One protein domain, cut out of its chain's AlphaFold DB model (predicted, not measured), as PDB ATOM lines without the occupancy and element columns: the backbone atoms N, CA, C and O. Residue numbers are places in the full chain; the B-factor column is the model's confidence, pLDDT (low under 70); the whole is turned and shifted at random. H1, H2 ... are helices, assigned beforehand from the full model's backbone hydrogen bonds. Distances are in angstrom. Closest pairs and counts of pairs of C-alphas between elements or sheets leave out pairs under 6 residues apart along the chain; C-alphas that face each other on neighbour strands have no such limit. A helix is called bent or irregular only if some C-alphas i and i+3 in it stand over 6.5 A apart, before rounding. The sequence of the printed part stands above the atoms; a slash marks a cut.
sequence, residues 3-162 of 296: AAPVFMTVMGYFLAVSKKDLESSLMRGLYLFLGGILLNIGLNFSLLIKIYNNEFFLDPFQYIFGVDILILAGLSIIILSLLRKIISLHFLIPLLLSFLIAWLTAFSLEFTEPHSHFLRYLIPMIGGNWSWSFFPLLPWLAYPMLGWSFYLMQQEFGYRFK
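This is residues 3 to 162 of the 296 residues of an uncharacterized protein of Ignavibacteriales bacterium (UniProt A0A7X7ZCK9). An elongated all-helix body has H5 in its middle: the longest helix, H2, packs along one side of H5, and H6 with H9, side by side and running opposite ways, makes a second pair that short H8 joins to H5. H1 crosses H9 and H5, short H3 and H4 extend the body at one end, and residues 157 to 162 stick out as a tail. The printed part has 160 residues with nine named helices, H1 to H9 in chain order, and no named strand. It is compact, with a radius of gyration of the C-alphas of 17.6 A, and spans 62 by 31 by 30 A, only just elongated.

H2, residues 22 to 43, is 30.9 A long and begins at C-alpha 22 (38.840, 5.072, -23.263). H5, residues 69 to 87, is 22.3 A long; it has a kink of 47 degrees near residue 81 and is irregular, with C-alphas 82 and 85 7.6 A apart. H1 holds residues 3 to 17 (21.1 A), starting at C-alpha 3 (24.552, -17.917, -29.999). H6, residues 92 to 108, is 24.0 A long, with a kink of 26 degrees near residue 102. H9, residues 142 to 157, is 22.1 A long and ends at C-alpha 157 (35.883, -14.683, -5.421). The shorter helices are H3, residues 45 to 52, H4, residues 60 to 64, H7, residues 119 to 125, and H8, residues 137 to 140.

H5 is the hub, touching four helices. H2 and H5 touch at a shallow tilt of 15 degrees, opposite ways; their closest C-alphas, of Gly 29 and Gly 74, are 4.0 A apart. H5 touches H8 with residues 72 to 76 alone, closest at the C-alphas of Leu 72 and Leu 137, 6.4 A. H5 and H1 touch at a steep tilt of 37 degrees, only just steep, closest at Met 8 and Ala 73, C-alphas 7.3 A apart. H5 and H6 touch only at the corner, and only just, with 3 pairs of C-alphas within 8 A, closest at Ile 87 and Pro 94, 5.4 A. H6 and H9 touch at a shallow tilt of 14 degrees, opposite ways, with the C-alphas of Ser 98 and Ala 142 4.0 A apart. H1 and H9 touch at a steep tilt of 47 degrees, closest at the C-alphas of Gly 12 and Pro 144, 3.8 A. H4 touches H2, closest at the C-alphas of Asn 40 and Ile 64, 5.2 A; H3 and H7 touch no helix but are near H4. Every O i to N i+4 pair is within hydrogen-bond range in H1, H2, H3, H4 and H9, against 13 of 15 in H5, 11 of 13 in H6 and 1 of 3 in H7, where 2 of 4 O i to N i+3 pairs are within range; H8 is too short for an O i to N i+4 pair.

The two C-alphas farthest apart, of Asn 54 and Lys 162, are 63.2 A apart. The printed part has no cut, and the link from H7 to H8 is long. The mean pLDDT of the printed part is 94.5, and residues 159 to 162 are under 70.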
ATOM      1  N   ALA A   3      23.340 -18.425 -29.354       84.81
ATOM      2  CA  ALA A   3      24.552 -17.917 -29.999       84.81
ATOM      3  C   ALA A   3      24.779 -16.416 -29.744       84.81
ATOM      4  O   ALA A   3      25.868 -16.041 -29.314       84.81
ATOM      5  N   ALA A   4      23.757 -15.577 -29.947       92.81
ATOM      6  CA  ALA A   4      23.866 -14.140 -29.706       92.81
ATOM      7  C   ALA A   4      24.057 -13.798 -28.213       92.81
ATOM      8  O   ALA A   4      25.019 -13.091 -27.912       92.81
ATOM      9  N   PRO A   5      23.274 -14.352 -27.260       95.38
ATOM     10  CA  PRO A   5      23.545 -14.158 -25.834       95.38
ATOM     11  C   PRO A   5      24.965 -14.553 -25.412       95.38
ATOM     12  O   PRO A   5      25.661 -13.768 -24.773       95.38
ATOM     13  N   VAL A   6      25.443 -15.736 -25.830       94.00
ATOM     14  CA  VAL A   6      26.812 -16.199 -25.540       94.00
ATOM     15  C   VAL A   6      27.837 -15.223 -26.112       94.00
ATOM     16  O   VAL A   6      28.756 -14.818 -25.403       94.00
ATOM     17  N   PHE A   7      27.684 -14.831 -27.379       93.06
ATOM     18  CA  PHE A   7      28.595 -13.905 -28.048       93.06
ATOM     19  C   PHE A   7      28.680 -12.561 -27.314       93.06
ATOM     20  O   PHE A   7      29.779 -12.106 -26.990       93.06
ATOM     21  N   MET A   8      27.533 -11.962 -26.990       96.88
ATOM     22  CA  MET A   8      27.469 -10.654 -26.339       96.88
ATOM     23  C   MET A   8      27.999 -10.695 -24.898       96.88
ATOM     24  O   MET A   8      28.750  -9.804 -24.495       96.88
ATOM     25  N   THR A   9      27.705 -11.753 -24.136       96.94
ATOM     26  CA  THR A   9      28.276 -11.958 -22.795       96.94
ATOM     27  C   THR A   9      29.789 -12.155 -22.843       96.94
ATOM     28  O   THR A   9      30.518 -11.509 -22.089       96.94
ATOM     29  N   VAL A  10      30.303 -12.976 -23.762       94.25
ATOM     30  CA  VAL A  10      31.753 -13.164 -23.932       94.25
ATOM     31  C   VAL A  10      32.438 -11.854 -24.340       94.25
ATOM     32  O   VAL A  10      33.507 -11.530 -23.819       94.25
ATOM     33  N   MET A  11      31.819 -11.063 -25.219       95.50
ATOM     34  CA  MET A  11      32.320  -9.739 -25.592       95.50
ATOM     35  C   MET A  11      32.434  -8.812 -24.373       95.50
ATOM     36  O   MET A  11      33.485  -8.197 -24.180       95.50
ATOM     37  N   GLY A  12      31.387  -8.734 -23.543       97.44
ATOM     38  CA  GLY A  12      31.382  -7.930 -22.318       97.44
ATOM     39  C   GLY A  12      32.470  -8.345 -21.326       97.44
ATOM     40  O   GLY A  12      33.207  -7.494 -20.827       97.44
ATOM     41  N   TYR A  13      32.649  -9.655 -21.130       96.75
ATOM     42  CA  TYR A  13      33.723 -10.211 -20.303       96.75
ATOM     43  C   TYR A  13      35.109  -9.753 -20.781       96.75
ATOM     44  O   TYR A  13      35.895  -9.207 -20.008       96.75
ATOM     45  N   PHE A  14      35.415  -9.905 -22.074       94.94
ATOM     46  CA  PHE A  14      36.723  -9.504 -22.604       94.94
ATOM     47  C   PHE A  14      36.922  -7.986 -22.663       94.94
ATOM     48  O   PHE A  14      38.062  -7.518 -22.612       94.94
ATOM     49  N   LEU A  15      35.849  -7.197 -22.743       96.25
ATOM     50  CA  LEU A  15      35.943  -5.742 -22.631       96.25
ATOM     51  C   LEU A  15      36.310  -5.304 -21.204       96.25
ATOM     52  O   LEU A  15      37.071  -4.342 -21.046       96.25
ATOM     53  N   ALA A  16      35.833  -6.032 -20.191       96.69
ATOM     54  CA  ALA A  16      36.204  -5.831 -18.792       96.69
ATOM     55  C   ALA A  16      37.673  -6.217 -18.528       96.69
ATOM     56  O   ALA A  16      38.392  -5.480 -17.857       96.69
ATOM     57  N   VAL A  17      38.145  -7.316 -19.135       95.88
ATOM     58  CA  VAL A  17      39.558  -7.758 -19.101       95.88
ATOM     59  C   VAL A  17      40.497  -6.756 -19.788       95.88
ATOM     60  O   VAL A  17      41.664  -6.620 -19.414       95.88
ATOM     61  N   SER A  18      40.018  -6.084 -20.837       92.00
ATOM     62  CA  SER A  18      40.827  -5.182 -21.656       92.00
ATOM     63  C   SER A  18      41.408  -4.025 -20.838       92.00
ATOM     64  O   SER A  18      40.679  -3.278 -20.191       92.00
ATOM     65  N   LYS A  19      42.726  -3.828 -20.965       88.12
ATOM     66  CA  LYS A  19      43.477  -2.698 -20.387       88.12
ATOM     67  C   LYS A  19      43.579  -1.487 -21.321       88.12
ATOM     68  O   LYS A  19      44.350  -0.575 -21.049       88.12
ATOM     69  N   LYS A  20      42.867  -1.510 -22.451       91.38
ATOM     70  CA  LYS A  20      42.839  -0.384 -23.388       91.38
ATOM     71  C   LYS A  20      42.206   0.840 -22.731       91.38
ATOM     72  O   LYS A  20      41.281   0.711 -21.927       91.38
ATOM     73  N   ASP A  21      42.703   2.006 -23.104       92.88
ATOM     74  CA  ASP A  21      42.184   3.298 -22.690       92.88
ATOM     75  C   ASP A  21      40.799   3.582 -23.307       92.88
ATOM     76  O   ASP A  21      40.274   2.821 -24.138       92.88
ATOM     77  N   LEU A  22      40.179   4.670 -22.846       94.19
ATOM     78  CA  LEU A  22      38.840   5.072 -23.263       94.19
ATOM     79  C   LEU A  22      38.788   5.378 -24.764       94.19
ATOM     80  O   LEU A  22      37.892   4.879 -25.436       94.19
ATOM     81  N   GLU A  23      39.747   6.139 -25.288       95.75
ATOM     82  CA  GLU A  23      39.765   6.564 -26.689       95.75
ATOM     83  C   GLU A  23      39.887   5.355 -27.617       95.75
ATOM     84  O   GLU A  23      39.051   5.162 -28.502       95.75
ATOM     85  N   SER A  24      40.845   4.460 -27.349       95.00
ATOM     86  CA  SER A  24      41.003   3.226 -28.129       95.00
ATOM     87  C   SER A  24      39.740   2.354 -28.111       95.00
ATOM     88  O   SER A  24      39.380   1.739 -29.121       95.00
ATOM     89  N   SER A  25      39.043   2.299 -26.973       95.12
ATOM     90  CA  SER A  25      37.808   1.521 -26.837       95.12
ATOM     91  C   SER A  25      36.632   2.169 -27.573       95.12
ATOM     92  O   SER A  25      35.898   1.464 -28.266       95.12
ATOM     93  N   LEU A  26      36.486   3.494 -27.491       96.88
ATOM     94  CA  LEU A  26      35.471   4.251 -28.227       96.88
ATOM     95  C   LEU A  26      35.677   4.138 -29.738       96.88
ATOM     96  O   LEU A  26      34.730   3.819 -30.451       96.88
ATOM     97  N   MET A  27      36.913   4.294 -30.217       96.50
ATOM     98  CA  MET A  27      37.237   4.136 -31.635       96.50
ATOM     99  C   MET A  27      36.931   2.725 -32.129       96.50
ATOM    100  O   MET A  27      36.325   2.559 -33.182       96.50
ATOM    101  N   ARG A  28      37.266   1.693 -31.345       94.62
ATOM    102  CA  ARG A  28      36.871   0.314 -31.666       94.62
ATOM    103  C   ARG A  28      35.351   0.160 -31.764       94.62
ATOM    104  O   ARG A  28      34.880  -0.516 -32.674       94.62
ATOM    105  N   GLY A  29      34.602   0.747 -30.832       96.69
ATOM    106  CA  GLY A  29      33.141   0.731 -30.862       96.69
ATOM    107  C   GLY A  29      32.584   1.416 -32.112       96.69
ATOM    108  O   GLY A  29      31.731   0.846 -32.788       96.69
ATOM    109  N   LEU A  30      33.138   2.573 -32.483       97.50
ATOM    110  CA  LEU A  30      32.770   3.303 -33.695       97.50
ATOM    111  C   LEU A  30      33.070   2.499 -34.968       97.50
ATOM    112  O   LEU A  30      32.223   2.426 -35.854       97.50
ATOM    113  N   TYR A  31      34.233   1.847 -35.049       95.88
ATOM    114  CA  TYR A  31      34.576   0.996 -36.189       95.88
ATOM    115  C   TYR A  31      33.625  -0.190 -36.343       95.88
ATOM    116  O   TYR A  31      33.245  -0.511 -37.464       95.88
ATOM    117  N   LEU A  32      33.204  -0.818 -35.243       95.69
ATOM    118  CA  LEU A  32      32.218  -1.902 -35.296       95.69
ATOM    119  C   LEU A  32      30.825  -1.397 -35.671       95.69
ATOM    120  O   LEU A  32      30.148  -2.043 -36.463       95.69
ATOM    121  N   PHE A  33      30.424  -0.234 -35.159       97.19
ATOM    122  CA  PHE A  33      29.150   0.392 -35.505       97.19
ATOM    123  C   PHE A  33      29.073   0.724 -37.003       97.19
ATOM    124  O   PHE A  33      28.175   0.257 -37.701       97.19
ATOM    125  N   LEU A  34      30.059   1.463 -37.520       97.12
ATOM    126  CA  LEU A  34      30.135   1.814 -38.941       97.12
ATOM    127  C   LEU A  34      30.364   0.577 -39.818       97.12
ATOM    128  O   LEU A  34      29.768   0.456 -40.885       97.12
ATOM    129  N   GLY A  35      31.180  -0.371 -39.353       96.50
ATOM    130  CA  GLY A  35      31.398  -1.657 -40.011       96.50
ATOM    131  C   GLY A  35      30.123  -2.495 -40.108       96.50
ATOM    132  O   GLY A  35      29.920  -3.155 -41.119       96.50
ATOM    133  N   GLY A  36      29.235  -2.422 -39.112       96.75
ATOM    134  CA  GLY A  36      27.907  -3.032 -39.156       96.75
ATOM    135  C   GLY A  36      27.025  -2.429 -40.249       96.75
ATOM    136  O   GLY A  36      26.434  -3.168 -41.028       96.75
ATOM    137  N   ILE A  37      27.014  -1.100 -40.388       97.19
ATOM    138  CA  ILE A  37      26.287  -0.418 -41.475       97.19
ATOM    139  C   ILE A  37      26.862  -0.807 -42.848       97.19
ATOM    140  O   ILE A  37      26.118  -1.103 -43.781       97.19
ATOM    141  N   LEU A  38      28.190  -0.860 -42.986       97.69
ATOM    142  CA  LEU A  38      28.830  -1.309 -44.228       97.69
ATOM    143  C   LEU A  38      28.519  -2.777 -44.539       97.69
ATOM    144  O   LEU A  38      28.253  -3.120 -45.693       97.69
ATOM    145  N   LEU A  39      28.519  -3.639 -43.521       97.31
ATOM    146  CA  LEU A  39      28.134  -5.038 -43.662       97.31
ATOM    147  C   LEU A  39      26.685  -5.152 -44.136       97.31
ATOM    148  O   LEU A  39      26.428  -5.917 -45.058       97.31
ATOM    149  N   ASN A  40      25.767  -4.367 -43.577       97.88
ATOM    150  CA  ASN A  40      24.368  -4.327 -43.995       97.88
ATOM    151  C   ASN A  40      24.197  -3.954 -45.468       97.88
ATOM    152  O   ASN A  40      23.417  -4.593 -46.174       97.88
ATOM    153  N   ILE A  41      24.953  -2.968 -45.958       98.06
ATOM    154  CA  ILE A  41      24.974  -2.627 -47.387       98.06
ATOM    155  C   ILE A  41      25.464  -3.829 -48.202       98.06
ATOM    156  O   ILE A  41      24.836  -4.205 -49.188       98.06
ATOM    157  N   GLY A  42      26.567  -4.455 -47.782       97.81
ATOM    158  CA  GLY A  42      27.157  -5.591 -48.487       97.81
ATOM    159  C   GLY A  42      26.264  -6.834 -48.499       97.81
ATOM    160  O   GLY A  42      26.111  -7.467 -49.542       97.81
ATOM    161  N   LEU A  43      25.648  -7.189 -47.370       96.44
ATOM    162  CA  LEU A  43      24.816  -8.389 -47.240       96.44
ATOM    163  C   LEU A  43      23.472  -8.227 -47.961       96.44
ATOM    164  O   LEU A  43      22.952  -9.205 -48.492       96.44
ATOM    165  N   ASN A  44      22.949  -7.001 -48.044       97.56
ATOM    166  CA  ASN A  44      21.720  -6.683 -48.771       97.56
ATOM    167  C   ASN A  44      21.978  -6.174 -50.197       97.56
ATOM    168  O   ASN A  44      21.041  -5.727 -50.848       97.56
ATOM    169  N   PHE A  45      23.208  -6.232 -50.714       98.06
ATOM    170  CA  PHE A  45      23.571  -5.608 -51.991       98.06
ATOM    171  C   PHE A  45      22.654  -6.028 -53.151       98.06
ATOM    172  O   PHE A  45      22.115  -5.180 -53.862       98.06
ATOM    173  N   SER A  46      22.399  -7.331 -53.296       97.62
ATOM    174  CA  SER A  46      21.508  -7.860 -54.340       97.62
ATOM    175  C   SER A  46      20.057  -7.398 -54.161       97.62
ATOM    176  O   SER A  46      19.379  -7.102 -55.144       97.62
ATOM    177  N   LEU A  47      19.580  -7.298 -52.917       96.88
ATOM    178  CA  LEU A  47      18.248  -6.783 -52.601       96.88
ATOM    179  C   LEU A  47      18.139  -5.287 -52.922       96.88
ATOM    180  O   LEU A  47      17.158  -4.863 -53.524       96.88
ATOM    181  N   LEU A  48      19.160  -4.499 -52.577       98.00
ATOM    182  CA  LEU A  48      19.210  -3.062 -52.851       98.00
ATOM    183  C   LEU A  48      19.195  -2.773 -54.358       98.00
ATOM    184  O   LEU A  48      18.494  -1.859 -54.785       98.00
ATOM    185  N   ILE A  49      19.887  -3.580 -55.173       97.81
ATOM    186  CA  ILE A  49      19.799  -3.494 -56.643       97.81
ATOM    187  C   ILE A  49      18.366  -3.749 -57.120       97.81
ATOM    188  O   ILE A  49      17.851  -3.004 -57.951       97.81
ATOM    189  N   LYS A  50      17.697  -4.774 -56.586       96.88
ATOM    190  CA  LYS A  50      16.310  -5.087 -56.955       96.88
ATOM    191  C   LYS A  50      15.326  -3.991 -56.541       96.88
ATOM    192  O   LYS A  50      14.409  -3.691 -57.301       96.88
ATOM    193  N   ILE A  51      15.526  -3.365 -55.381       97.38
ATOM    194  CA  ILE A  51      14.751  -2.187 -54.957       97.38
ATOM    195  C   ILE A  51      14.993  -1.025 -55.929       97.38
ATOM    196  O   ILE A  51      14.039  -0.423 -56.411       97.38
ATOM    197  N   TYR A  52      16.255  -0.748 -56.279       97.12
ATOM    198  CA  TYR A  52      16.619   0.309 -57.230       97.12
ATOM    199  C   TYR A  52      15.990   0.102 -58.618       97.12
ATOM    200  O   TYR A  52      15.511   1.053 -59.232       97.12
ATOM    201  N   ASN A  53      15.922  -1.147 -59.083       97.56
ATOM    202  CA  ASN A  53      15.285  -1.521 -60.347       97.56
ATOM    203  C   ASN A  53      13.745  -1.591 -60.277       97.56
ATOM    204  O   ASN A  53      13.118  -1.963 -61.267       97.56
ATOM    205  N   ASN A  54      13.125  -1.238 -59.145       95.69
ATOM    206  CA  ASN A  54      11.682  -1.348 -58.893       95.69
ATOM    207  C   ASN A  54      11.120  -2.783 -58.986       95.69
ATOM    208  O   ASN A  54       9.928  -2.971 -59.226       95.69
ATOM    209  N   GLU A  55      11.951  -3.807 -58.773       95.75
ATOM    210  CA  GLU A  55      11.485  -5.197 -58.650       95.75
ATOM    211  C   GLU A  55      10.830  -5.451 -57.281       95.75
ATOM    212  O   GLU A  55       9.953  -6.306 -57.157       95.75
ATOM    213  N   PHE A  56      11.243  -4.701 -56.251       93.38
ATOM    214  CA  PHE A  56      10.679  -4.758 -54.902       93.38
ATOM    215  C   PHE A  56      10.357  -3.362 -54.360       93.38
ATOM    216  O   PHE A  56      11.187  -2.460 -54.413       93.38
ATOM    217  N   PHE A  57       9.176  -3.217 -53.754       94.50
ATOM    218  CA  PHE A  57       8.709  -1.978 -53.122       94.50
ATOM    219  C   PHE A  57       8.961  -2.017 -51.609       94.50
ATOM    220  O   PHE A  57       8.047  -2.219 -50.813       94.50
ATOM    221  N   LEU A  58      10.227  -1.884 -51.219       95.06
ATOM    222  CA  LEU A  58      10.681  -1.925 -49.829       95.06
ATOM    223  C   LEU A  58      11.501  -0.671 -49.506       95.06
ATOM    224  O   LEU A  58      12.117  -0.092 -50.397       95.06
ATOM    225  N   ASP A  59      11.541  -0.265 -48.233       94.19
ATOM    226  CA  ASP A  59      12.379   0.856 -47.791       94.19
ATOM    227  C   ASP A  59      13.857   0.415 -47.717       94.19
ATOM    228  O   ASP A  59      14.206  -0.373 -46.832       94.19
ATOM    229  N   PRO A  60      14.752   0.911 -48.596       96.25
ATOM    230  CA  PRO A  60      16.152   0.488 -48.611       96.25
ATOM    231  C   PRO A  60      16.884   0.849 -47.312       96.25
ATOM    232  O   PRO A  60      17.813   0.144 -46.908       96.25
ATOM    233  N   PHE A  61      16.464   1.907 -46.616       95.69
ATOM    234  CA  PHE A  61      17.126   2.352 -45.395       95.69
ATOM    235  C   PHE A  61      16.896   1.401 -44.223       95.69
ATOM    236  O   PHE A  61      17.778   1.288 -43.377       95.69
ATOM    237  N   GLN A  62      15.793   0.649 -44.200       95.12
ATOM    238  CA  GLN A  62      15.584  -0.403 -43.197       95.12
ATOM    239  C   GLN A  62      16.607  -1.539 -43.331       95.12
ATOM    240  O   GLN A  62      16.989  -2.146 -42.337       95.12
ATOM    241  N   TYR A  63      17.107  -1.795 -44.543       95.75
ATOM    242  CA  TYR A  63      18.132  -2.811 -44.795       95.75
ATOM    243  C   TYR A  63      19.548  -2.282 -44.581       95.75
ATOM    244  O   TYR A  63      20.420  -3.044 -44.180       95.75
ATOM    245  N   ILE A  64      19.783  -0.987 -44.811       96.81
ATOM    246  CA  ILE A  64      21.076  -0.333 -44.553       96.81
ATOM    247  C   ILE A  64      21.283  -0.114 -43.048       96.81
ATOM    248  O   ILE A  64      22.343  -0.434 -42.507       96.81
ATOM    249  N   PHE A  65      20.261   0.392 -42.356       96.31
ATOM    250  CA  PHE A  65      20.285   0.659 -40.915       96.31
ATOM    251  C   PHE A  65      19.733  -0.493 -40.070       96.31
ATOM    252  O   PHE A  65      19.621  -0.337 -38.857       96.31
ATOM    253  N   GLY A  66      19.451  -1.643 -40.696       95.81
ATOM    254  CA  GLY A  66      19.102  -2.907 -40.044       95.81
ATOM    255  C   GLY A  66      19.929  -3.133 -38.784       95.81
ATOM    256  O   GLY A  66      21.155  -3.164 -38.865       95.81
ATOM    257  N   VAL A  67      19.311  -3.253 -37.610       95.00
ATOM    258  CA  VAL A  67      20.083  -3.282 -36.358       95.00
ATOM    259  C   VAL A  67      20.674  -4.674 -36.167       95.00
ATOM    260  O   VAL A  67      20.077  -5.537 -35.532       95.00
ATOM    261  N   ASP A  68      21.834  -4.906 -36.776       94.94
ATOM    262  CA  ASP A  68      22.570  -6.164 -36.694       94.94
ATOM    263  C   ASP A  68      23.504  -6.206 -35.466       94.94
ATOM    264  O   ASP A  68      23.825  -5.190 -34.841       94.94
ATOM    265  N   ILE A  69      24.004  -7.392 -35.122       95.31
ATOM    266  CA  ILE A  69      24.827  -7.653 -33.944       95.31
ATOM    267  C   ILE A  69      26.130  -6.843 -33.932       95.31
ATOM    268  O   ILE A  69      26.648  -6.557 -32.856       95.31
ATOM    269  N   LEU A  70      26.675  -6.451 -35.093       95.44
ATOM    270  CA  LEU A  70      27.859  -5.583 -35.151       95.44
ATOM    271  C   LEU A  70      27.536  -4.143 -34.738       95.44
ATOM    272  O   LEU A  70      28.326  -3.535 -34.012       95.44
ATOM    273  N   ILE A  71      26.364  -3.632 -35.133       96.94
ATOM    274  CA  ILE A  71      25.859  -2.327 -34.686       96.94
ATOM    275  C   ILE A  71      25.674  -2.363 -33.168       96.94
ATOM    276  O   ILE A  71      26.237  -1.524 -32.460       96.94
ATOM    277  N   LEU A  72      24.989  -3.392 -32.657       97.88
ATOM    278  CA  LEU A  72      24.829  -3.618 -31.221       97.88
ATOM    279  C   LEU A  72      26.174  -3.706 -30.491       97.88
ATOM    280  O   LEU A  72      26.345  -3.095 -29.435       97.88
ATOM    281  N   ALA A  73      27.129  -4.478 -31.015       97.25
ATOM    282  CA  ALA A  73      28.448  -4.649 -30.415       97.25
ATOM    283  C   ALA A  73      29.205  -3.318 -30.337       97.25
ATOM    284  O   ALA A  73      29.800  -3.012 -29.301       97.25
ATOM    285  N   GLY A  74      29.140  -2.508 -31.399       97.56
ATOM    286  CA  GLY A  74      29.708  -1.165 -31.434       97.56
ATOM    287  C   GLY A  74      29.109  -0.251 -30.366       97.56
ATOM    288  O   GLY A  74      29.848   0.286 -29.535       97.56
ATOM    289  N   LEU A  75      27.776  -0.151 -30.320       98.19
ATOM    290  CA  LEU A  75      27.059   0.649 -29.318       98.19
ATOM    291  C   LEU A  75      27.333   0.162 -27.890       98.19
ATOM    292  O   LEU A  75      27.611   0.963 -27.000       98.19
ATOM    293  N   SER A  76      27.330  -1.153 -27.676       98.31
ATOM    294  CA  SER A  76      27.636  -1.758 -26.378       98.31
ATOM    295  C   SER A  76      29.048  -1.395 -25.918       98.31
ATOM    296  O   SER A  76      29.227  -0.975 -24.780       98.31
ATOM    297  N   ILE A  77      30.061  -1.496 -26.785       98.12
ATOM    298  CA  ILE A  77      31.437  -1.110 -26.436       98.12
ATOM    299  C   ILE A  77      31.509   0.370 -26.061       98.12
ATOM    300  O   ILE A  77      32.174   0.698 -25.078       98.12
ATOM    301  N   ILE A  78      30.826   1.246 -26.804       98.44
ATOM    302  CA  ILE A  78      30.773   2.682 -26.505       98.44
ATOM    303  C   ILE A  78      30.183   2.903 -25.109       98.44
ATOM    304  O   ILE A  78      30.850   3.479 -24.248       98.44
ATOM    305  N   ILE A  79      28.985   2.373 -24.848       98.31
ATOM    306  CA  ILE A  79      28.275   2.546 -23.573       98.31
ATOM    307  C   ILE A  79      29.088   1.977 -22.404       98.31
ATOM    308  O   ILE A  79      29.322   2.675 -21.417       98.31
ATOM    309  N   LEU A  80      29.577   0.739 -22.512       98.12
ATOM    310  CA  LEU A  80      30.358   0.097 -21.451       98.12
ATOM    311  C   LEU A  80      31.675   0.842 -21.187       98.12
ATOM    312  O   LEU A  80      32.120   0.915 -20.044       98.12
ATOM    313  N   SER A  81      32.302   1.417 -22.218       97.12
ATOM    314  CA  SER A  81      33.536   2.193 -22.053       97.12
ATOM    315  C   SER A  81      33.286   3.519 -21.340       97.12
ATOM    316  O   SER A  81      34.051   3.867 -20.440       97.12
ATOM    317  N   LEU A  82      32.197   4.218 -21.676       97.81
ATOM    318  CA  LEU A  82      31.780   5.451 -20.998       97.81
ATOM    319  C   LEU A  82      31.410   5.197 -19.530       97.81
ATOM    320  O   LEU A  82      31.800   5.958 -18.647       97.81
ATOM    321  N   LEU A  83      30.714   4.091 -19.254       97.38
ATOM    322  CA  LEU A  83      30.281   3.720 -17.905       97.38
ATOM    323  C   LEU A  83      31.347   2.973 -17.092       97.38
ATOM    324  O   LEU A  83      31.129   2.721 -15.905       97.38
ATOM    325  N   ARG A  84      32.506   2.644 -17.687       96.44
ATOM    326  CA  ARG A  84      33.560   1.786 -17.111       96.44
ATOM    327  C   ARG A  84      33.878   2.129 -15.660       96.44
ATOM    328  O   ARG A  84      33.970   1.222 -14.838       96.44
ATOM    329  N   LYS A  85      34.039   3.420 -15.341       95.81
ATOM    330  CA  LYS A  85      34.398   3.884 -13.989       95.81
ATOM    331  C   LYS A  85      33.366   3.488 -12.930       95.81
ATOM    332  O   LYS A  85      33.757   3.197 -11.811       95.81
ATOM    333  N   ILE A  86      32.083   3.463 -13.290       97.31
ATOM    334  CA  ILE A  86      30.972   3.148 -12.385       97.31
ATOM    335  C   ILE A  86      30.764   1.634 -12.323       97.31
ATOM    336  O   ILE A  86      30.766   1.046 -11.245       97.31
ATOM    337  N   ILE A  87      30.650   0.976 -13.481       97.38
ATOM    338  CA  ILE A  87      30.348  -0.464 -13.540       97.38
ATOM    339  C   ILE A  87      31.499  -1.345 -13.042       97.38
ATOM    340  O   ILE A  87      31.284  -2.518 -12.768       97.38
ATOM    341  N   SER A  88      32.713  -0.801 -12.913       96.75
ATOM    342  CA  SER A  88      33.873  -1.530 -12.378       96.75
ATOM    343  C   SER A  88      34.017  -1.452 -10.860       96.75
ATOM    344  O   SER A  88      34.927  -2.085 -10.333       96.75
ATOM    345  N   LEU A  89      33.173  -0.690 -10.154       96.88
ATOM    346  CA  LEU A  89      33.299  -0.536  -8.699       96.88
ATOM    347  C   LEU A  89      32.942  -1.823  -7.945       96.88
ATOM    348  O   LEU A  89      33.532  -2.102  -6.909       96.88
ATOM    349  N   HIS A  90      31.975  -2.596  -8.448       97.06
ATOM    350  CA  HIS A  90      31.506  -3.828  -7.814       97.06
ATOM    351  C   HIS A  90      30.761  -4.704  -8.826       97.06
ATOM    352  O   HIS A  90      30.039  -4.168  -9.666       97.06
ATOM    353  N   PHE A  91      30.854  -6.038  -8.736       97.12
ATOM    354  CA  PHE A  91      30.201  -6.945  -9.700       97.12
ATOM    355  C   PHE A  91      28.667  -6.830  -9.713       97.12
ATOM    356  O   PHE A  91      28.041  -7.037 -10.756       97.12
ATOM    357  N   LEU A  92      28.065  -6.466  -8.575       98.06
ATOM    358  CA  LEU A  92      26.618  -6.249  -8.459       98.06
ATOM    359  C   LEU A  92      26.117  -5.075  -9.306       98.06
ATOM    360  O   LEU A  92      24.969  -5.105  -9.725       98.06
ATOM    361  N   ILE A  93      26.939  -4.061  -9.596       98.38
ATOM    362  CA  ILE A  93      26.492  -2.893 -10.371       98.38
ATOM    363  C   ILE A  93      26.089  -3.297 -11.801       98.38
ATOM    364  O   ILE A  93      24.923  -3.120 -12.150       98.38
ATOM    365  N   PRO A  94      26.976  -3.880 -12.634       98.31
ATOM    366  CA  PRO A  94      26.589  -4.338 -13.963       98.31
ATOM    367  C   PRO A  94      25.561  -5.480 -13.917       98.31
ATOM    368  O   PRO A  94      24.759  -5.594 -14.840       98.31
ATOM    369  N   LEU A  95      25.521  -6.285 -12.845       98.06
ATOM    370  CA  LEU A  95      24.472  -7.294 -12.667       98.06
ATOM    371  C   LEU A  95      23.091  -6.639 -12.537       98.06
ATOM    372  O   LEU A  95      22.200  -6.934 -13.326       98.06
ATOM    373  N   LEU A  96      22.919  -5.720 -11.588       98.31
ATOM    374  CA  LEU A  96      21.653  -5.021 -11.365       98.31
ATOM    375  C   LEU A  96      21.250  -4.193 -12.589       98.31
ATOM    376  O   LEU A  96      20.084  -4.204 -12.969       98.31
ATOM    377  N   LEU A  97      22.213  -3.553 -13.260       98.38
ATOM    378  CA  LEU A  97      21.954  -2.860 -14.522       98.38
ATOM    379  C   LEU A  97      21.485  -3.819 -15.622       98.38
ATOM    380  O   LEU A  97      20.598  -3.452 -16.380       98.38
ATOM    381  N   SER A  98      22.017  -5.044 -15.709       98.25
ATOM    382  CA  SER A  98      21.545  -6.021 -16.702       98.25
ATOM    383  C   SER A  98      20.078  -6.409 -16.487       98.25
ATOM    384  O   SER A  98      19.310  -6.428 -17.446       98.25
ATOM    385  N   PHE A  99      19.662  -6.620 -15.233       98.25
ATOM    386  CA  PHE A  99      18.258  -6.864 -14.891       98.25
ATOM    387  C   PHE A  99      17.387  -5.637 -15.156       98.25
ATOM    388  O   PHE A  99      16.291  -5.780 -15.691       98.25
ATOM    389  N   LEU A 100      17.880  -4.434 -14.841       97.88
ATOM    390  CA  LEU A 100      17.170  -3.189 -15.127       97.88
ATOM    391  C   LEU A 100      16.949  -3.003 -16.634       97.88
ATOM    392  O   LEU A 100      15.849  -2.662 -17.037       97.88
ATOM    393  N   ILE A 101      17.958  -3.259 -17.469       97.94
ATOM    394  CA  ILE A 101      17.858  -3.187 -18.937       97.94
ATOM    395  C   ILE A 101      16.820  -4.191 -19.458       97.94
ATOM    396  O   ILE A 101      15.956  -3.823 -20.253       97.94
ATOM    397  N   ALA A 102      16.880  -5.444 -18.996       96.75
ATOM    398  CA  ALA A 102      15.914  -6.469 -19.388       96.75
ATOM    399  C   ALA A 102      14.481  -6.083 -18.982       96.75
ATOM    400  O   ALA A 102      13.561  -6.207 -19.781       96.75
ATOM    401  N   TRP A 103      14.299  -5.533 -17.778       96.31
ATOM    402  CA  TRP A 103      13.006  -5.032 -17.307       96.31
ATOM    403  C   TRP A 103      12.514  -3.810 -18.099       96.31
ATOM    404  O   TRP A 103      11.355  -3.755 -18.495       96.31
ATOM    405  N   LEU A 104      13.401  -2.853 -18.400       96.31
ATOM    406  CA  LEU A 104      13.071  -1.654 -19.180       96.31
ATOM    407  C   LEU A 104      12.652  -1.970 -20.623       96.31
ATOM    408  O   LEU A 104      12.034  -1.130 -21.278       96.31
ATOM    409  N   THR A 105      12.974  -3.166 -21.118       95.38
ATOM    410  CA  THR A 105      12.634  -3.583 -22.481       95.38
ATOM    411  C   THR A 105      11.125  -3.584 -22.703       95.38
ATOM    412  O   THR A 105      10.703  -3.083 -23.742       95.38
ATOM    413  N   ALA A 106      10.324  -4.006 -21.715       94.19
ATOM    414  CA  ALA A 106       8.859  -4.025 -21.803       94.19
ATOM    415  C   ALA A 106       8.275  -2.648 -22.171       94.19
ATOM    416  O   ALA A 106       7.464  -2.538 -23.085       94.19
ATOM    417  N   PHE A 107       8.773  -1.572 -21.552       94.12
ATOM    418  CA  PHE A 107       8.348  -0.201 -21.869       94.12
ATOM    419  C   PHE A 107       8.795   0.247 -23.259       94.12
ATOM    420  O   PHE A 107       8.129   1.051 -23.905       94.12
ATOM    421  N   SER A 108       9.939  -0.254 -23.730       93.31
ATOM    422  CA  SER A 108      10.430   0.095 -25.059       93.31
ATOM    423  C   SER A 108       9.572  -0.503 -26.169       93.31
ATOM    424  O   SER A 108       9.491   0.100 -27.232       93.31
ATOM    425  N   LEU A 109       8.899  -1.637 -25.931       92.06
ATOM    426  CA  LEU A 109       8.038  -2.293 -26.923       92.06
ATOM    427  C   LEU A 109       6.832  -1.436 -27.325       92.06
ATOM    428  O   LEU A 109       6.303  -1.610 -28.420       92.06
ATOM    429  N   GLU A 110       6.434  -0.494 -26.471       91.31
ATOM    430  CA  GLU A 110       5.344   0.451 -26.730       91.31
ATOM    431  C   GLU A 110       5.771   1.643 -27.604       91.31
ATOM    432  O   GLU A 110       4.944   2.493 -27.941       91.31
ATOM    433  N   PHE A 111       7.051   1.739 -27.986       91.75
ATOM    434  CA  PHE A 111       7.516   2.820 -28.849       91.75
ATOM    435  C   PHE A 111       6.811   2.780 -30.205       91.75
ATOM    436  O   PHE A 111       6.834   1.782 -30.926       91.75
ATOM    437  N   THR A 112       6.216   3.909 -30.574       87.62
ATOM    438  CA  THR A 112       5.556   4.095 -31.863       87.62
ATOM    439  C   THR A 112       6.524   4.633 -32.909       87.62
ATOM    440  O   THR A 112       7.601   5.149 -32.597       87.62
ATOM    441  N   GLU A 113       6.156   4.486 -34.185       86.25
ATOM    442  CA  GLU A 113       6.975   4.984 -35.284       86.25
ATOM    443  C   GLU A 113       7.167   6.510 -35.174       86.25
ATOM    444  O   GLU A 113       6.184   7.256 -35.135       86.25
ATOM    445  N   PRO A 114       8.418   7.004 -35.120       87.38
ATOM    446  CA  PRO A 114       8.670   8.428 -34.956       87.38
ATOM    447  C   PRO A 114       8.238   9.223 -36.192       87.38
ATOM    448  O   PRO A 114       8.580   8.861 -37.315       87.38
ATOM    449  N   HIS A 115       7.596  10.379 -35.995       87.00
ATOM    450  CA  HIS A 115       7.254  11.288 -37.102       87.00
ATOM    451  C   HIS A 115       8.482  11.888 -37.809       87.00
ATOM    452  O   HIS A 115       8.396  12.320 -38.956       87.00
ATOM    453  N   SER A 116       9.633  11.946 -37.133       91.94
ATOM    454  CA  SER A 116      10.873  12.464 -37.714       91.94
ATOM    455  C   SER A 116      11.555  11.412 -38.586       91.94
ATOM    456  O   SER A 116      11.904  10.333 -38.103       91.94
ATOM    457  N   HIS A 117      11.855  11.776 -39.837       87.62
ATOM    458  CA  HIS A 117      12.607  10.941 -40.781       87.62
ATOM    459  C   HIS A 117      13.949  10.453 -40.223       87.62
ATOM    460  O   HIS A 117      14.366   9.336 -40.511       87.62
ATOM    461  N   PHE A 118      14.621  11.270 -39.412       88.69
ATOM    462  CA  PHE A 118      15.892  10.898 -38.795       88.69
ATOM    463  C   PHE A 118      15.697   9.926 -37.627       88.69
ATOM    464  O   PHE A 118      16.360   8.892 -37.550       88.69
ATOM    465  N   LEU A 119      14.750  10.225 -36.730       92.31
ATOM    466  CA  LEU A 119      14.506   9.396 -35.546       92.31
ATOM    467  C   LEU A 119      13.958   8.013 -35.900       92.31
ATOM    468  O   LEU A 119      14.226   7.063 -35.166       92.31
ATOM    469  N   ARG A 120      13.278   7.889 -37.046       92.75
ATOM    470  CA  ARG A 120      12.813   6.616 -37.608       92.75
ATOM    471  C   ARG A 120      13.914   5.562 -37.698       92.75
ATOM    472  O   ARG A 120      13.623   4.389 -37.501       92.75
ATOM    473  N   TYR A 121      15.158   5.965 -37.963       92.56
ATOM    474  CA  TYR A 121      16.277   5.029 -38.097       92.56
ATOM    475  C   TYR A 121      17.153   4.921 -36.840       92.56
ATOM    476  O   TYR A 121      17.939   3.985 -36.724       92.56
ATOM    477  N   LEU A 122      17.005   5.843 -35.881       93.12
ATOM    478  CA  LEU A 122      17.778   5.842 -34.636       93.12
ATOM    479  C   LEU A 122      17.072   5.162 -33.467       93.12
ATOM    480  O   LEU A 122      17.703   4.399 -32.742       93.12
ATOM    481  N   ILE A 123      15.783   5.438 -33.254       94.94
ATOM    482  CA  ILE A 123      15.036   4.873 -32.119       94.94
ATOM    483  C   ILE A 123      15.032   3.333 -32.151       94.94
ATOM    484  O   ILE A 123      15.247   2.735 -31.093       94.94
ATOM    485  N   PRO A 124      14.919   2.672 -33.320       95.62
ATOM    486  CA  PRO A 124      15.004   1.215 -33.395       95.62
ATOM    487  C   PRO A 124      16.352   0.632 -32.980       95.62
ATOM    488  O   PRO A 124      16.409  -0.533 -32.613       95.62
ATOM    489  N   MET A 125      17.439   1.413 -32.965       96.44
ATOM    490  CA  MET A 125      18.715   0.957 -32.395       96.44
ATOM    491  C   MET A 125      18.667   0.859 -30.864       96.44
ATOM    492  O   MET A 125      19.498   0.177 -30.265       96.44
ATOM    493  N   ILE A 126      17.719   1.545 -30.220       96.31
ATOM    494  CA  ILE A 126      17.578   1.588 -28.764       96.31
ATOM    495  C   ILE A 126      16.627   0.497 -28.266       96.31
ATOM    496  O   ILE A 126      16.988  -0.219 -27.343       96.31
ATOM    497  N   GLY A 127      15.436   0.363 -28.846       95.31
ATOM    498  CA  GLY A 127      14.394  -0.557 -28.367       95.31
ATOM    499  C   GLY A 127      13.272  -0.712 -29.389       95.31
ATOM    500  O   GLY A 127      13.556  -0.616 -30.576       95.31
ATOM    501  N   GLY A 128      12.029  -0.906 -28.932       93.06
ATOM    502  CA  GLY A 128      10.821  -1.046 -29.767       93.06
ATOM    503  C   GLY A 128      10.704  -2.369 -30.501       93.06
ATOM    504  O   GLY A 128      11.539  -3.238 -30.326       93.06
ATOM    505  N   ASN A 129       9.630  -2.548 -31.271       92.06
ATOM    506  CA  ASN A 129       9.306  -3.816 -31.934       92.06
ATOM    507  C   ASN A 129       9.272  -3.643 -33.459       92.06
ATOM    508  O   ASN A 129       8.215  -3.667 -34.093       92.06
ATOM    509  N   TRP A 130      10.447  -3.421 -34.050       93.62
ATOM    510  CA  TRP A 130      10.596  -3.207 -35.490       93.62
ATOM    511  C   TRP A 130      11.187  -4.440 -36.166       93.62
ATOM    512  O   TRP A 130      12.208  -4.968 -35.744       93.62
ATOM    513  N   SER A 131      10.590  -4.872 -37.277       92.31
ATOM    514  CA  SER A 131      10.985  -6.099 -37.989       92.31
ATOM    515  C   SER A 131      12.421  -6.103 -38.527       92.31
ATOM    516  O   SER A 131      12.962  -7.170 -38.804       92.31
ATOM    517  N   TRP A 132      13.026  -4.925 -38.681       94.00
ATOM    518  CA  TRP A 132      14.397  -4.726 -39.157       94.00
ATOM    519  C   TRP A 132      15.387  -4.391 -38.026       94.00
ATOM    520  O   TRP A 132      16.580  -4.222 -38.284       94.00
ATOM    521  N   SER A 133      14.921  -4.319 -36.774       95.75
ATOM    522  CA  SER A 133      15.783  -4.191 -35.601       95.75
ATOM    523  C   SER A 133      15.993  -5.555 -34.952       95.75
ATOM    524  O   SER A 133      15.210  -6.005 -34.128       95.75
ATOM    525  N   PHE A 134      17.034  -6.275 -35.364       95.69
ATOM    526  CA  PHE A 134      17.292  -7.616 -34.828       95.69
ATOM    527  C   PHE A 134      17.965  -7.554 -33.450       95.69
ATOM    528  O   PHE A 134      17.696  -8.358 -32.566       95.69
ATOM    529  N   PHE A 135      18.853  -6.589 -33.241       97.06
ATOM    530  CA  PHE A 135      19.667  -6.486 -32.036       97.06
ATOM    531  C   PHE A 135      19.646  -5.064 -31.444       97.06
ATOM    532  O   PHE A 135      20.704  -4.439 -31.337       97.06
ATOM    533  N   PRO A 136      18.475  -4.519 -31.057       97.56
ATOM    534  CA  PRO A 136      18.396  -3.231 -30.357       97.56
ATOM    535  C   PRO A 136      19.150  -3.251 -29.018       97.56
ATOM    536  O   PRO A 136      19.401  -4.306 -28.438       97.56
ATOM    537  N   LEU A 137      19.500  -2.083 -28.471       97.81
ATOM    538  CA  LEU A 137      20.154  -2.001 -27.157       97.81
ATOM    539  C   LEU A 137      19.320  -2.624 -26.028       97.81
ATOM    540  O   LEU A 137      19.887  -3.255 -25.138       97.81
ATOM    541  N   LEU A 138      18.001  -2.466 -26.054       97.44
ATOM    542  CA  LEU A 138      17.049  -3.127 -25.165       97.44
ATOM    543  C   LEU A 138      16.428  -4.307 -25.927       97.44
ATOM    544  O   LEU A 138      15.798  -4.059 -26.952       97.44
ATOM    545  N   PRO A 139      16.611  -5.569 -25.496       97.25
ATOM    546  CA  PRO A 139      17.203  -6.027 -24.225       97.25
ATOM    547  C   PRO A 139      18.721  -6.280 -24.266       97.25
ATOM    548  O   PRO A 139      19.341  -6.589 -23.244       97.25
ATOM    549  N   TRP A 140      19.352  -6.229 -25.438       98.25
ATOM    550  CA  TRP A 140      20.609  -6.938 -25.666       98.25
ATOM    551  C   TRP A 140      21.841  -6.405 -24.923       98.25
ATOM    552  O   TRP A 140      22.777  -7.171 -24.678       98.25
ATOM    553  N   LEU A 141      21.850  -5.137 -24.500       98.56
ATOM    554  CA  LEU A 141      22.901  -4.542 -23.664       98.56
ATOM    555  C   LEU A 141      23.025  -5.240 -22.296       98.56
ATOM    556  O   LEU A 141      24.082  -5.178 -21.658       98.56
ATOM    557  N   ALA A 142      21.988  -5.960 -21.861       98.31
ATOM    558  CA  ALA A 142      22.024  -6.741 -20.634       98.31
ATOM    559  C   ALA A 142      23.100  -7.841 -20.697       98.31
ATOM    560  O   ALA A 142      23.804  -8.075 -19.715       98.31
ATOM    561  N   TYR A 143      23.315  -8.469 -21.858       98.25
ATOM    562  CA  TYR A 143      24.264  -9.579 -21.993       98.25
ATOM    563  C   TYR A 143      25.738  -9.158 -21.858       98.25
ATOM    564  O   TYR A 143      26.462  -9.824 -21.111       98.25
ATOM    565  N   PRO A 144      26.224  -8.065 -22.487       98.31
ATOM    566  CA  PRO A 144      27.562  -7.543 -22.215       98.31
ATOM    567  C   PRO A 144      27.757  -7.117 -20.757       98.31
ATOM    568  O   PRO A 144      28.828  -7.359 -20.197       98.31
ATOM    569  N   MET A 145      26.731  -6.539 -20.123       98.25
ATOM    570  CA  MET A 145      26.777  -6.193 -18.698       98.25
ATOM    571  C   MET A 145      26.927  -7.443 -17.820       98.25
ATOM    572  O   MET A 145      27.782  -7.462 -16.934       98.25
ATOM    573  N   LEU A 146      26.203  -8.529 -18.115       97.31
ATOM    574  CA  LEU A 146      26.395  -9.823 -17.447       97.31
ATOM    575  C   LEU A 146      27.832 -10.339 -17.593       97.31
ATOM    576  O   LEU A 146      28.433 -10.788 -16.620       97.31
ATOM    577  N   GLY A 147      28.405 -10.239 -18.794       97.00
ATOM    578  CA  GLY A 147      29.793 -10.630 -19.047       97.00
ATOM    579  C   GLY A 147      30.794  -9.842 -18.209       97.00
ATOM    580  O   GLY A 147      31.722 -10.412 -17.632       97.00
ATOM    581  N   TRP A 148      30.577  -8.532 -18.103       97.94
ATOM    582  CA  TRP A 148      31.383  -7.653 -17.263       97.94
ATOM    583  C   TRP A 148      31.253  -7.997 -15.777       97.94
ATOM    584  O   TRP A 148      32.260  -8.108 -15.077       97.94
ATOM    585  N   SER A 149      30.022  -8.207 -15.302       97.25
ATOM    586  CA  SER A 149      29.744  -8.635 -13.930       97.25
ATOM    587  C   SER A 149      30.469  -9.937 -13.600       97.25
ATOM    588  O   SER A 149      31.160 -10.018 -12.586       97.25
ATOM    589  N   PHE A 150      30.405 -10.920 -14.500       94.56
ATOM    590  CA  PHE A 150      31.076 -12.201 -14.325       94.56
ATOM    591  C   PHE A 150      32.597 -12.051 -14.184       94.56
ATOM    592  O   PHE A 150      33.197 -12.700 -13.329       94.56
ATOM    593  N   TYR A 151      33.225 -11.162 -14.963       95.38
ATOM    594  CA  TYR A 151      34.652 -10.866 -14.813       95.38
ATOM    595  C   TYR A 151      34.986 -10.303 -13.426       95.38
ATOM    596  O   TYR A 151      35.921 -10.781 -12.787       95.38
ATOM    597  N   LEU A 152      34.225  -9.320 -12.940       95.94
ATOM    598  CA  LEU A 152      34.461  -8.719 -11.622       95.94
ATOM    599  C   LEU A 152      34.236  -9.723 -10.489       95.94
ATOM    600  O   LEU A 152      35.078  -9.848  -9.606       95.94
ATOM    601  N   MET A 153      33.152 -10.498 -10.565       93.75
ATOM    602  CA  MET A 153      32.853 -11.566  -9.611       93.75
ATOM    603  C   MET A 153      34.004 -12.578  -9.546       93.75
ATOM    604  O   MET A 153      34.402 -13.024  -8.473       93.75
ATOM    605  N   GLN A 154      34.593 -12.908 -10.695       90.94
ATOM    606  CA  GLN A 154      35.758 -13.779 -10.759       90.94
ATOM    607  C   GLN A 154      37.012 -13.147 -10.130       90.94
ATOM    608  O   GLN A 154      37.806 -13.876  -9.538       90.94
ATOM    609  N   GLN A 155      37.224 -11.832 -10.250       92.12
ATOM    610  CA  GLN A 155      38.335 -11.158  -9.561       92.12
ATOM    611  C   GLN A 155      38.154 -11.179  -8.038       92.12
ATOM    612  O   GLN A 155      39.127 -11.365  -7.313       92.12
ATOM    613  N   GLU A 156      36.917 -11.031  -7.565       91.12
ATOM    614  CA  GLU A 156      36.589 -10.964  -6.139       91.12
ATOM    615  C   GLU A 156      36.640 -12.336  -5.452       91.12
ATOM    616  O   GLU A 156      37.307 -12.504  -4.432       91.12
ATOM    617  N   PHE A 157      35.995 -13.351  -6.033       87.50
ATOM    618  CA  PHE A 157      35.883 -14.683  -5.421       87.50
ATOM    619  C   PHE A 157      36.905 -15.698  -5.966       87.50
ATOM    620  O   PHE A 157      37.043 -16.813  -5.446       87.50
ATOM    621  N   GLY A 158      37.649 -15.339  -7.016       77.94
ATOM    622  CA  GLY A 158      38.505 -16.258  -7.762       77.94
ATOM    623  C   GLY A 158      37.714 -17.350  -8.493       77.94
ATOM    624  O   GLY A 158      36.489 -17.416  -8.467       77.94
ATOM    625  N   TYR A 159      38.422 -18.308  -9.098       66.44
ATOM    626  CA  TYR A 159      37.812 -19.527  -9.664       66.44
ATOM    627  C   TYR A 159      37.398 -20.556  -8.587       66.44
ATOM    628  O   TYR A 159      37.328 -21.756  -8.854       66.44
ATOM    629  N   ARG A 160      37.186 -20.133  -7.335       53.50
ATOM    630  CA  ARG A 160      37.146 -21.023  -6.161       53.50
ATOM    631  C   ARG A 160      35.797 -21.701  -5.907       53.50
ATOM    632  O   ARG A 160      35.566 -22.178  -4.803       53.50
ATOM    633  N   PHE A 161      34.957 -21.876  -6.925       56.84
ATOM    634  CA  PHE A 161      33.850 -22.834  -6.845       56.84
ATOM    635  C   PHE A 161      34.377 -24.265  -7.020       56.84
ATOM    636  O   PHE A 161      34.137 -24.940  -8.021       56.84
ATOM    637  N   LYS A 162      35.129 -24.747  -6.026       62.03
ATOM    638  CA  LYS A 162      35.374 -26.180  -5.845       62.03
ATOM    639  C   LYS A 162      34.177 -26.764  -5.102       62.03
ATOM    640  O   LYS A 162      34.243 -27.011  -3.905       62.03
TER     641      LYS A 162